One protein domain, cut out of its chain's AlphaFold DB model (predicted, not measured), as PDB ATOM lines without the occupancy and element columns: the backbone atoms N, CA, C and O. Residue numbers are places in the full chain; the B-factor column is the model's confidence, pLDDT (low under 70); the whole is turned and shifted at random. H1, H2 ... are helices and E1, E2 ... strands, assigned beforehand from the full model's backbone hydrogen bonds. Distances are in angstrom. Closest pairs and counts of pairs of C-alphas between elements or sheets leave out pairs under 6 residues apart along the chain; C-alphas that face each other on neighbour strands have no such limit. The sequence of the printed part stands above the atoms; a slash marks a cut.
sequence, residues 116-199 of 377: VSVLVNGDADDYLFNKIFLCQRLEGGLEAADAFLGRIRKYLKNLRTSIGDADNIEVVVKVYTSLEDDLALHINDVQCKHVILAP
ATOM      1  N   VAL A 116       0.966  -1.619 -17.334       92.88
ATOM      2  CA  VAL A 116       0.419  -2.301 -16.157       92.88
ATOM      3  C   VAL A 116       1.069  -3.670 -16.069       92.88
ATOM      4  O   VAL A 116       1.046  -4.418 -17.043       92.88
ATOM      5  N   SER A 117       1.647  -4.000 -14.914       94.12
ATOM      6  CA  SER A 117       2.199  -5.333 -14.671       94.12
ATOM      7  C   SER A 117       1.146  -6.198 -13.996       94.12
ATOM      8  O   SER A 117       0.601  -5.818 -12.961       94.12
ATOM      9  N   VAL A 118       0.874  -7.370 -14.553       94.75
ATOM     10  CA  VAL A 118      -0.018  -8.363 -13.954       94.75
ATOM     11  C   VAL A 118       0.826  -9.550 -13.535       94.75
ATOM     12  O   VAL A 118       1.444 -10.199 -14.375       94.75
ATOM     13  N   LEU A 119       0.882  -9.799 -12.232       93.06
ATOM     14  CA  LEU A 119       1.654 -10.876 -11.635       93.06
ATOM     15  C   LEU A 119       0.706 -12.034 -11.323       93.06
ATOM     16  O   LEU A 119      -0.191 -11.903 -10.489       93.06
ATOM     17  N   VAL A 120       0.909 -13.154 -12.007       91.56
ATOM     18  CA  VAL A 120       0.146 -14.393 -11.835       91.56
ATOM     19  C   VAL A 120       0.993 -15.358 -11.015       91.56
ATOM     20  O   VAL A 120       2.136 -15.627 -11.384       91.56
ATOM     21  N   ASN A 121       0.448 -15.877  -9.911       88.44
ATOM     22  CA  ASN A 121       1.142 -16.918  -9.156       88.44
ATOM     23  C   ASN A 121       1.277 -18.156 -10.044       88.44
ATOM     24  O   ASN A 121       0.262 -18.626 -10.555       88.44
ATOM     25  N   GLY A 122       2.502 -18.633 -10.240       86.00
ATOM     26  CA  GLY A 122       2.914 -19.812 -11.008       86.00
ATOM     27  C   GLY A 122       3.101 -21.079 -10.166       86.00
ATOM     28  O   GLY A 122       3.214 -22.158 -10.738       86.00
ATOM     29  N   ASP A 123       3.102 -20.944  -8.838       84.62
ATOM     30  CA  ASP A 123       3.259 -22.045  -7.875       84.62
ATOM     31  C   ASP A 123       1.952 -22.356  -7.130       84.62
ATOM     32  O   ASP A 123       1.942 -22.784  -5.981       84.62
ATOM     33  N   ALA A 124       0.806 -22.051  -7.736       79.56
ATOM     34  CA  ALA A 124      -0.461 -22.418  -7.131       79.56
ATOM     35  C   ALA A 124      -0.794 -23.873  -7.455       79.56
ATOM     36  O   ALA A 124      -0.916 -24.239  -8.621       79.56
ATOM     37  N   ASP A 125      -1.000 -24.685  -6.423       74.94
ATOM     38  CA  ASP A 125      -1.255 -26.120  -6.583       74.94
ATOM     39  C   ASP A 125      -2.540 -26.430  -7.382       74.94
ATOM     40  O   ASP A 125      -2.621 -27.463  -8.045       74.94
ATOM     41  N   ASP A 126      -3.519 -25.513  -7.400       71.19
ATOM     42  CA  ASP A 126      -4.838 -25.738  -8.007       71.19
ATOM     43  C   ASP A 126      -5.223 -24.665  -9.043       71.19
ATOM     44  O   ASP A 126      -6.097 -23.816  -8.810       71.19
ATOM     45  N   TYR A 127      -4.614 -24.725 -10.233       74.25
ATOM     46  CA  TYR A 127      -5.118 -23.986 -11.397       74.25
ATOM     47  C   TYR A 127      -6.404 -24.617 -11.918       74.25
ATOM     48  O   TYR A 127      -6.401 -25.634 -12.618       74.25
ATOM     49  N   LEU A 128      -7.526 -23.980 -11.613       75.62
ATOM     50  CA  LEU A 128      -8.817 -24.357 -12.167       75.62
ATOM     51  C   LEU A 128      -9.041 -23.588 -13.465       75.62
ATOM     52  O   LEU A 128      -9.502 -22.456 -13.444       75.62
ATOM     53  N   PHE A 129      -8.720 -24.198 -14.603       79.81
ATOM     54  CA  PHE A 129      -9.120 -23.654 -15.900       79.81
ATOM     55  C   PHE A 129     -10.556 -24.065 -16.223       79.81
ATOM     56  O   PHE A 129     -10.927 -25.235 -16.077       79.81
ATOM     57  N   ASN A 130     -11.359 -23.123 -16.723       86.69
ATOM     58  CA  ASN A 130     -12.683 -23.441 -17.243       86.69
ATOM     59  C   ASN A 130     -12.582 -24.543 -18.318       86.69
ATOM     60  O   ASN A 130     -11.860 -24.412 -19.311       86.69
ATOM     61  N   LYS A 131     -13.333 -25.636 -18.121       90.62
ATOM     62  CA  LYS A 131     -13.328 -26.811 -19.008       90.62
ATOM     63  C   LYS A 131     -13.621 -26.455 -20.466       90.62
ATOM     64  O   LYS A 131     -13.141 -27.154 -21.351       90.62
ATOM     65  N   ILE A 132     -14.377 -25.382 -20.711       92.44
ATOM     66  CA  ILE A 132     -14.701 -24.899 -22.060       92.44
ATOM     67  C   ILE A 132     -13.417 -24.572 -22.833       92.44
ATOM     68  O   ILE A 132     -13.234 -25.075 -23.941       92.44
ATOM     69  N   PHE A 133     -12.485 -23.843 -22.212       92.88
ATOM     70  CA  PHE A 133     -11.203 -23.497 -22.829       92.88
ATOM     71  C   PHE A 133     -10.300 -24.726 -23.000       92.88
ATOM     72  O   PHE A 133      -9.659 -24.897 -24.035       92.88
ATOM     73  N   LEU A 134     -10.290 -25.643 -22.025       91.12
ATOM     74  CA  LEU A 134      -9.488 -26.870 -22.115       91.12
ATOM     75  C   LEU A 134      -9.926 -27.774 -23.279       91.12
ATOM     76  O   LEU A 134      -9.082 -28.320 -23.994       91.12
ATOM     77  N   CYS A 135     -11.236 -27.917 -23.503       94.44
ATOM     78  CA  CYS A 135     -11.785 -28.745 -24.580       94.44
ATOM     79  C   CYS A 135     -11.392 -28.246 -25.981       94.44
ATOM     80  O   CYS A 135     -11.249 -29.053 -26.900       94.44
ATOM     81  N   GLN A 136     -11.186 -26.939 -26.138       94.19
ATOM     82  CA  GLN A 136     -10.839 -26.288 -27.407       94.19
ATOM     83  C   GLN A 136      -9.322 -26.210 -27.665       94.19
ATOM     84  O   GLN A 136      -8.889 -25.725 -28.710       94.19
ATOM     85  N   ARG A 137      -8.484 -26.717 -26.746       92.88
ATOM     86  CA  ARG A 137      -7.017 -26.763 -26.887       92.88
ATOM     87  C   ARG A 137      -6.411 -25.370 -27.140       92.88
ATOM     88  O   ARG A 137      -6.533 -24.490 -26.297       92.88
ATOM     89  N   LEU A 138      -5.722 -25.178 -28.269       93.56
ATOM     90  CA  LEU A 138      -5.020 -23.937 -28.607       93.56
ATOM     91  C   LEU A 138      -5.984 -22.750 -28.742       93.56
ATOM     92  O   LEU A 138      -5.679 -21.669 -28.249       93.56
ATOM     93  N   GLU A 139      -7.139 -22.965 -29.375       95.50
ATOM     94  CA  GLU A 139      -8.159 -21.924 -29.551       95.50
ATOM     95  C   GLU A 139      -8.720 -21.482 -28.202       95.50
ATOM     96  O   GLU A 139      -8.800 -20.288 -27.935       95.50
ATOM     97  N   GLY A 140      -8.989 -22.433 -27.305       94.56
ATOM     98  CA  GLY A 140      -9.450 -22.111 -25.958       94.56
ATOM     99  C   GLY A 140      -8.391 -21.404 -25.114       94.56
ATOM    100  O   GLY A 140      -8.731 -20.544 -24.310       94.56
ATOM    101  N   GLY A 141      -7.103 -21.701 -25.316       91.38
ATOM    102  CA  GLY A 141      -6.010 -20.950 -24.693       91.38
ATOM    103  C   GLY A 141      -5.956 -19.488 -25.153       91.38
ATOM    104  O   GLY A 141      -5.758 -18.594 -24.329       91.38
ATOM    105  N   LEU A 142      -6.177 -19.240 -26.448       94.06
ATOM    106  CA  LEU A 142      -6.273 -17.889 -27.003       94.06
ATOM    107  C   LEU A 142      -7.513 -17.156 -26.467       94.06
ATOM    108  O   LEU A 142      -7.394 -16.035 -25.982       94.06
ATOM    109  N   GLU A 143      -8.675 -17.815 -26.467       94.75
ATOM    110  CA  GLU A 143      -9.926 -17.253 -25.947       94.75
ATOM    111  C   GLU A 143      -9.826 -16.935 -24.444       94.75
ATOM    112  O   GLU A 143     -10.274 -15.878 -23.997       94.75
ATOM    113  N   ALA A 144      -9.162 -17.795 -23.664       91.38
ATOM    114  CA  ALA A 144      -8.888 -17.553 -22.250       91.38
ATOM    115  C   ALA A 144      -7.977 -16.333 -22.036       91.38
ATOM    116  O   ALA A 144      -8.235 -15.522 -21.143       91.38
ATOM    117  N   ALA A 145      -6.933 -16.173 -22.857       92.06
ATOM    118  CA  ALA A 145      -6.035 -15.022 -22.789       92.06
ATOM    119  C   ALA A 145      -6.761 -13.710 -23.140       92.06
ATOM    120  O   ALA A 145      -6.622 -12.718 -22.418       92.06
ATOM    121  N   ASP A 146      -7.589 -13.716 -24.186       94.31
ATOM    122  CA  ASP A 146      -8.405 -12.565 -24.582       94.31
ATOM    123  C   ASP A 146      -9.443 -12.212 -23.507       94.31
ATOM    124  O   ASP A 146      -9.604 -11.039 -23.147       94.31
ATOM    125  N   ALA A 147     -10.105 -13.217 -22.925       93.31
ATOM    126  CA  ALA A 147     -11.036 -13.029 -21.816       93.31
ATOM    127  C   ALA A 147     -10.337 -12.443 -20.577       93.31
ATOM    128  O   ALA A 147     -10.867 -11.527 -19.936       93.31
ATOM    129  N   PHE A 148      -9.132 -12.921 -20.255       92.75
ATOM    130  CA  PHE A 148      -8.317 -12.411 -19.155       92.75
ATOM    131  C   PHE A 148      -7.912 -10.947 -19.374       92.75
ATOM    132  O   PHE A 148      -8.151 -10.104 -18.505       92.75
ATOM    133  N   LEU A 149      -7.396 -10.604 -20.559       93.81
ATOM    134  CA  LEU A 149      -7.073  -9.221 -20.927       93.81
ATOM    135  C   LEU A 149      -8.312  -8.316 -20.910       93.81
ATOM    136  O   LEU A 149      -8.241  -7.178 -20.435       93.81
ATOM    137  N   GLY A 150      -9.464  -8.817 -21.363       94.38
ATOM    138  CA  GLY A 150     -10.743  -8.113 -21.287       94.38
ATOM    139  C   GLY A 150     -11.151  -7.784 -19.847       94.38
ATOM    140  O   GLY A 150     -11.549  -6.650 -19.559       94.38
ATOM    141  N   ARG A 151     -10.993  -8.741 -18.918       94.38
ATOM    142  CA  ARG A 151     -11.235  -8.532 -17.478       94.38
ATOM    143  C   ARG A 151     -10.270  -7.503 -16.886       94.38
ATOM    144  O   ARG A 151     -10.730  -6.597 -16.192       94.38
ATOM    145  N   ILE A 152      -8.975  -7.581 -17.208       93.81
ATOM    146  CA  ILE A 152      -7.968  -6.607 -16.756       93.81
ATOM    147  C   ILE A 152      -8.331  -5.198 -17.231       93.81
ATOM    148  O   ILE A 152      -8.410  -4.279 -16.422       93.81
ATOM    149  N   ARG A 153      -8.627  -5.009 -18.522       93.81
ATOM    150  CA  ARG A 153      -9.014  -3.689 -19.054       93.81
ATOM    151  C   ARG A 153     -10.281  -3.151 -18.393       93.81
ATOM    152  O   ARG A 153     -10.345  -1.970 -18.059       93.81
ATOM    153  N   LYS A 154     -11.277  -4.007 -18.151       93.38
ATOM    154  CA  LYS A 154     -12.496  -3.628 -17.420       93.38
ATOM    155  C   LYS A 154     -12.185  -3.189 -15.984       93.38
ATOM    156  O   LYS A 154     -12.715  -2.175 -15.538       93.38
ATOM    157  N   TYR A 155     -11.305  -3.910 -15.289       92.19
ATOM    158  CA  TYR A 155     -10.828  -3.542 -13.957       92.19
ATOM    159  C   TYR A 155     -10.121  -2.177 -13.968       92.19
ATOM    160  O   TYR A 155     -10.483  -1.287 -13.200       92.19
ATOM    161  N   LEU A 156      -9.205  -1.954 -14.916       91.56
ATOM    162  CA  LEU A 156      -8.487  -0.683 -15.066       91.56
ATOM    163  C   LEU A 156      -9.425   0.507 -15.337       91.56
ATOM    164  O   LEU A 156      -9.209   1.586 -14.789       91.56
ATOM    165  N   LYS A 157     -10.498   0.319 -16.120       91.88
ATOM    166  CA  LYS A 157     -11.536   1.350 -16.337       91.88
ATOM    167  C   LYS A 157     -12.274   1.720 -15.052       91.88
ATOM    168  O   LYS A 157     -12.616   2.886 -14.847       91.88
ATOM    169  N   ASN A 158     -12.518   0.739 -14.187       91.75
ATOM    170  CA  ASN A 158     -13.234   0.949 -12.933       91.75
ATOM    171  C   ASN A 158     -12.392   1.689 -11.887       91.75
ATOM    172  O   ASN A 158     -12.961   2.390 -11.053       91.75
ATOM    173  N   LEU A 159     -11.057   1.616 -11.967       87.69
ATOM    174  CA  LEU A 159     -10.146   2.280 -11.028       87.69
ATOM    175  C   LEU A 159     -10.166   3.820 -11.066       87.69
ATOM    176  O   LEU A 159      -9.544   4.430 -10.206       87.69
ATOM    177  N   ARG A 160     -10.868   4.437 -12.030       64.44
ATOM    178  CA  ARG A 160     -11.299   5.852 -12.166       64.44
ATOM    179  C   ARG A 160     -10.337   7.023 -11.861       64.44
ATOM    180  O   ARG A 160     -10.684   8.127 -12.263       64.44
ATOM    181  N   THR A 161      -9.160   6.874 -11.249       61.88
ATOM    182  CA  THR A 161      -8.372   8.035 -10.778       61.88
ATOM    183  C   THR A 161      -6.919   8.136 -11.253       61.88
ATOM    184  O   THR A 161      -6.339   9.201 -11.079       61.88
ATOM    185  N   SER A 162      -6.304   7.126 -11.885       66.44
ATOM    186  CA  SER A 162      -4.854   7.196 -12.211       66.44
ATOM    187  C   SER A 162      -4.440   6.797 -13.635       66.44
ATOM    188  O   SER A 162      -3.317   7.095 -14.060       66.44
ATOM    189  N   ILE A 163      -5.317   6.168 -14.423       82.12
ATOM    190  CA  ILE A 163      -4.970   5.634 -15.748       82.12
ATOM    191  C   ILE A 163      -5.884   6.265 -16.801       82.12
ATOM    192  O   ILE A 163      -6.958   5.759 -17.093       82.12
ATOM    193  N   GLY A 164      -5.446   7.400 -17.358       77.50
ATOM    194  CA  GLY A 164      -6.233   8.194 -18.315       77.50
ATOM    195  C   GLY A 164      -6.546   7.519 -19.657       77.50
ATOM    196  O   GLY A 164      -7.376   8.032 -20.393       77.50
ATOM    197  N   ASP A 165      -5.916   6.385 -19.967       86.75
ATOM    198  CA  ASP A 165      -6.186   5.606 -21.178       86.75
ATOM    199  C   ASP A 165      -6.039   4.109 -20.873       86.75
ATOM    200  O   ASP A 165      -4.984   3.509 -21.061       86.75
ATOM    201  N   ALA A 166      -7.078   3.525 -20.276       89.00
ATOM    202  CA  ALA A 166      -7.089   2.114 -19.886       89.00
ATOM    203  C   ALA A 166      -7.221   1.153 -21.084       89.00
ATOM    204  O   ALA A 166      -6.949  -0.036 -20.933       89.00
ATOM    205  N   ASP A 167      -7.642   1.646 -22.253       90.19
ATOM    206  CA  ASP A 167      -7.819   0.826 -23.455       90.19
ATOM    207  C   ASP A 167      -6.507   0.648 -24.224       90.19
ATOM    208  O   ASP A 167      -6.229  -0.455 -24.697       90.19
ATOM    209  N   ASN A 168      -5.671   1.692 -24.279       90.19
ATOM    210  CA  ASN A 168      -4.397   1.657 -25.002       90.19
ATOM    211  C   ASN A 168      -3.173   1.395 -24.112       90.19
ATOM    212  O   ASN A 168      -2.053   1.351 -24.619       90.19
ATOM    213  N   ILE A 169      -3.347   1.246 -22.794       91.75
ATOM    214  CA  ILE A 169      -2.221   0.939 -21.910       91.75
ATOM    215  C   ILE A 169      -1.690  -0.473 -22.174       91.75
ATOM    216  O   ILE A 169      -2.452  -1.437 -22.275       91.75
ATOM    217  N   GLU A 170      -0.369  -0.595 -22.271       93.88
ATOM    218  CA  GLU A 170       0.290  -1.887 -22.417       93.88
ATOM    219  C   GLU A 170       0.109  -2.710 -21.136       93.88
ATOM    220  O   GLU A 170       0.312  -2.214 -20.025       93.88
ATOM    221  N   VAL A 171      -0.289  -3.971 -21.290       94.62
ATOM    222  CA  VAL A 171      -0.457  -4.913 -20.182       94.62
ATOM    223  C   VAL A 171       0.619  -5.981 -20.310       94.62
ATOM    224  O   VAL A 171       0.629  -6.746 -21.271       94.62
ATOM    225  N   VAL A 172       1.516  -6.035 -19.329       94.19
ATOM    226  CA  VAL A 172       2.600  -7.015 -19.254       94.19
ATOM    227  C   VAL A 172       2.210  -8.066 -18.225       94.19
ATOM    228  O   VAL A 172       2.174  -7.786 -17.029       94.19
ATOM    229  N   VAL A 173       1.910  -9.278 -18.684       94.12
ATOM    230  CA  VAL A 173       1.588 -10.409 -17.806       94.12
ATOM    231  C   VAL A 173       2.864 -11.196 -17.523       94.12
ATOM    232  O   VAL A 173       3.581 -11.572 -18.450       94.12
ATOM    233  N   LYS A 174       3.153 -11.452 -16.246       92.69
ATOM    234  CA  LYS A 174       4.275 -12.280 -15.802       92.69
ATOM    235  C   LYS A 174       3.797 -13.337 -14.826       92.69
ATOM    236  O   LYS A 174       2.981 -13.060 -13.951       92.69
ATOM    237  N   VAL A 175       4.343 -14.534 -14.973       89.81
ATOM    238  CA  VAL A 175       4.123 -15.643 -14.048       89.81
ATOM    239  C   VAL A 175       5.306 -15.680 -13.088       89.81
ATOM    240  O   VAL A 175       6.445 -15.736 -13.550       89.81
ATOM    241  N   TYR A 176       5.047 -15.618 -11.784       87.88
ATOM    242  CA  TYR A 176       6.084 -15.672 -10.750       87.88
ATOM    243  C   TYR A 176       5.975 -16.972  -9.958       87.88
ATOM    244  O   TYR A 176       4.877 -17.454  -9.708       87.88
ATOM    245  N   THR A 177       7.096 -17.521  -9.509       84.81
ATOM    246  CA  THR A 177       7.115 -18.646  -8.554       84.81
ATOM    247  C   THR A 177       7.465 -18.193  -7.135       84.81
ATOM    248  O   THR A 177       7.240 -18.923  -6.180       84.81
ATOM    249  N   SER A 178       7.981 -16.969  -6.974       83.75
ATOM    250  CA  SER A 178       8.290 -16.348  -5.683       83.75
ATOM    251  C   SER A 178       7.913 -14.868  -5.705       83.75
ATOM    252  O   SER A 178       8.369 -14.114  -6.563       83.75
ATOM    253  N   LEU A 179       7.079 -14.440  -4.753       79.00
ATOM    254  CA  LEU A 179       6.624 -13.048  -4.647       79.00
ATOM    255  C   LEU A 179       7.744 -12.074  -4.266       79.00
ATOM    256  O   LEU A 179       7.673 -10.902  -4.626       79.00
ATOM    257  N   GLU A 180       8.750 -12.522  -3.511       78.31
ATOM    258  CA  GLU A 180       9.709 -11.609  -2.877       78.31
ATOM    259  C   GLU A 180      10.612 -10.903  -3.899       78.31
ATOM    260  O   GLU A 180      10.799  -9.685  -3.821       78.31
ATOM    261  N   ASP A 181      11.120 -11.642  -4.885       74.25
ATOM    262  CA  ASP A 181      12.088 -11.115  -5.849       74.25
ATOM    263  C   ASP A 181      11.411 -10.291  -6.958       74.25
ATOM    264  O   ASP A 181      11.880  -9.204  -7.317       74.25
ATOM    265  N   ASP A 182      10.265 -10.756  -7.462       77.12
ATOM    266  CA  ASP A 182       9.589 -10.129  -8.602       77.12
ATOM    267  C   ASP A 182       8.775  -8.892  -8.206       77.12
ATOM    268  O   ASP A 182       8.751  -7.894  -8.935       77.12
ATOM    269  N   LEU A 183       8.155  -8.890  -7.022       80.44
ATOM    270  CA  LEU A 183       7.383  -7.736  -6.563       80.44
ATOM    271  C   LEU A 183       8.291  -6.519  -6.320       80.44
ATOM    272  O   LEU A 183       7.933  -5.389  -6.662       80.44
ATOM    273  N   ALA A 184       9.500  -6.745  -5.794       76.38
ATOM    274  CA  ALA A 184      10.485  -5.693  -5.561       76.38
ATOM    275  C   ALA A 184      10.976  -5.045  -6.867       76.38
ATOM    276  O   ALA A 184      11.217  -3.834  -6.897       76.38
ATOM    277  N   LEU A 185      11.099  -5.810  -7.955       79.56
ATOM    278  CA  LEU A 185      11.469  -5.269  -9.266       79.56
ATOM    279  C   LEU A 185      10.378  -4.348  -9.827       79.56
ATOM    280  O   LEU A 185      10.692  -3.294 -10.376       79.56
ATOM    281  N   HIS A 186       9.106  -4.710  -9.640       78.88
ATOM    282  CA  HIS A 186       7.975  -3.992 -10.229       78.88
ATOM    283  C   HIS A 186       7.520  -2.765  -9.442       78.88
ATOM    284  O   HIS A 186       7.195  -1.748 -10.047       78.88
ATOM    285  N   ILE A 187       7.558  -2.813  -8.107       80.75
ATOM    286  CA  ILE A 187       7.226  -1.649  -7.266       80.75
ATOM    287  C   ILE A 187       8.206  -0.490  -7.503       80.75
ATOM    288  O   ILE A 187       7.846   0.676  -7.351       80.75
ATOM    289  N   ASN A 188       9.446  -0.798  -7.888       77.75
ATOM    290  CA  ASN A 188      10.482   0.203  -8.127       77.75
ATOM    291  C   ASN A 188      10.567   0.670  -9.589       77.75
ATOM    292  O   ASN A 188      11.362   1.567  -9.889       77.75
ATOM    293  N   ASP A 189       9.778   0.090 -10.499       82.31
ATOM    294  CA  ASP A 189       9.763   0.522 -11.890       82.31
ATOM    295  C   ASP A 189       8.870   1.755 -12.065       82.31
ATOM    296  O   ASP A 189       7.646   1.693 -11.983       82.31
ATOM    297  N   VAL A 190       9.501   2.890 -12.368       80.94
ATOM    298  CA  VAL A 190       8.841   4.185 -12.602       80.94
ATOM    299  C   VAL A 190       7.869   4.135 -13.796       80.94
ATOM    300  O   VAL A 190       6.983   4.983 -13.911       80.94
ATOM    301  N   GLN A 191       8.022   3.158 -14.695       83.38
ATOM    302  CA  GLN A 191       7.143   2.954 -15.849       83.38
ATOM    303  C   GLN A 191       5.900   2.117 -15.517       83.38
ATOM    304  O   GLN A 191       4.892   2.220 -16.225       83.38
ATOM    305  N   CYS A 192       5.946   1.325 -14.440       87.25
ATOM    306  CA  CYS A 192       4.824   0.513 -13.994       87.25
ATOM    307  C   CYS A 192       3.819   1.400 -13.252       87.25
ATOM    308  O   CYS A 192       4.063   1.867 -12.141       87.25
ATOM    309  N   LYS A 193       2.662   1.659 -13.868       85.38
ATOM    310  CA  LYS A 193       1.613   2.466 -13.219       85.38
ATOM    311  C   LYS A 193       0.894   1.718 -12.112       85.38
ATOM    312  O   LYS A 193       0.364   2.337 -11.192       85.38
ATOM    313  N   HIS A 194       0.767   0.410 -12.281       87.31
ATOM    314  CA  HIS A 194      -0.045  -0.416 -11.418       87.31
ATOM    315  C   HIS A 194       0.436  -1.860 -11.495       87.31
ATOM    316  O   HIS A 194       0.744  -2.358 -12.582       87.31
ATOM    317  N   VAL A 195       0.472  -2.507 -10.335       89.56
ATOM    318  CA  VAL A 195       0.763  -3.929 -10.198       89.56
ATOM    319  C   VAL A 195      -0.529  -4.607  -9.770       89.56
ATOM    320  O   VAL A 195      -1.083  -4.269  -8.727       89.56
ATOM    321  N   ILE A 196      -1.017  -5.537 -10.585       90.25
ATOM    322  CA  ILE A 196      -2.185  -6.359 -10.267       90.25
ATOM    323  C   ILE A 196      -1.674  -7.730  -9.849       90.25
ATOM    324  O   ILE A 196      -0.979  -8.387 -10.623       90.25
ATOM    325  N   LEU A 197      -2.033  -8.166  -8.644       89.44
ATOM    326  CA  LEU A 197      -1.848  -9.552  -8.236       89.44
ATOM    327  C   LEU A 197      -3.086 -10.333  -8.664       89.44
ATOM    328  O   LEU A 197      -4.184 -10.084  -8.169       89.44
ATOM    329  N   ALA A 198      -2.911 -11.242  -9.615       85.81
ATOM    330  CA  ALA A 198      -3.967 -12.141 -10.044       85.81
ATOM    331  C   ALA A 198      -3.831 -13.452  -9.250       85.81
ATOM    332  O   ALA A 198      -2.870 -14.197  -9.484       85.81
ATOM    333  N   PRO A 199      -4.737 -13.740  -8.298       77.38
ATOM    334  CA  PRO A 199      -4.781 -15.057  -7.684       77.38
ATOM    335  C   PRO A 199      -5.120 -16.101  -8.754       77.38
ATOM    336  O   PRO A 199      -5.853 -15.839  -9.706       77.38
TER     337      PRO A 199
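Overview. This is residues 116 to 199 of the 377 residues of an uncharacterized protein of Glarea lozoyensis (strain ATCC 20868 / MF5171) (UniProt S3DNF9). A small, strongly twisted sheet of three parallel strands lies between the short helix H3 and the long helix H2. H2 only grazes the sheet with residues 149 to 156 and reaches past it as an arm, with little H1 at its far end. The printed part has 84 residues with three named helices and three named strands, in the order E1 H1 H2 E2 H3 E3; the sheet runs E2 E1 E3, and the class is mixed. It is only just compact, close to loose, with a radius of gyration of the C-alphas of 14.2 A and spans of 40 by 29 by 17 A.

Arrangement. E1, residues 116 to 121, is the inner strand. Its parallel neighbours are E2, residues 170 to 176, at 22 degrees, with N 118 and O 172 2.8 A apart, and E3, residues 192 to 198, at 25 degrees, with N 119 and O 196 2.8 A apart, both pairs within hydrogen-bond range. H1, residues 131 to 135, is not on the sheet; it touches H2, residues 138 to 158, at residues 139 to 144 of H2 alone, the closest C-alphas being those of Phe 133 and Gly 140, 3.8 A apart. E1, H1, H2 and E2 form a strand-helix-strand unit, parallel neighbour strands joined through helices, with a right-handed crossover. H3, residues 179 to 187, is on the sheet at a height of 9.3 A, over E1 and only just not over E2, on which 2 of its C-alphas fall; it runs along the strands, at 2 degrees to E1 on the local plane. E2, H3 and E3 form a split unit, E1 between its strands, also right-handed. H2 and H3 are apart. Every O i to N i+4 pair is within hydrogen-bond range in H1 and H2, 3 of 5 in H3.

Along the chain. E1 begins at C-alpha 116 (0.419, -2.301, -16.157). H2 measures 30.5 A and E2 19.0 A from first to last C-alpha. E3 ends at C-alpha 198 (-3.967, -12.141, -10.044).

Size, cuts and confidence. The C-alphas farthest apart, of Cys 135 and Val 190, are 40.7 A apart. The printed part has no cut. The link from H2 to E2 is long, 11 residues; residues 160 to 162 are under pLDDT 70.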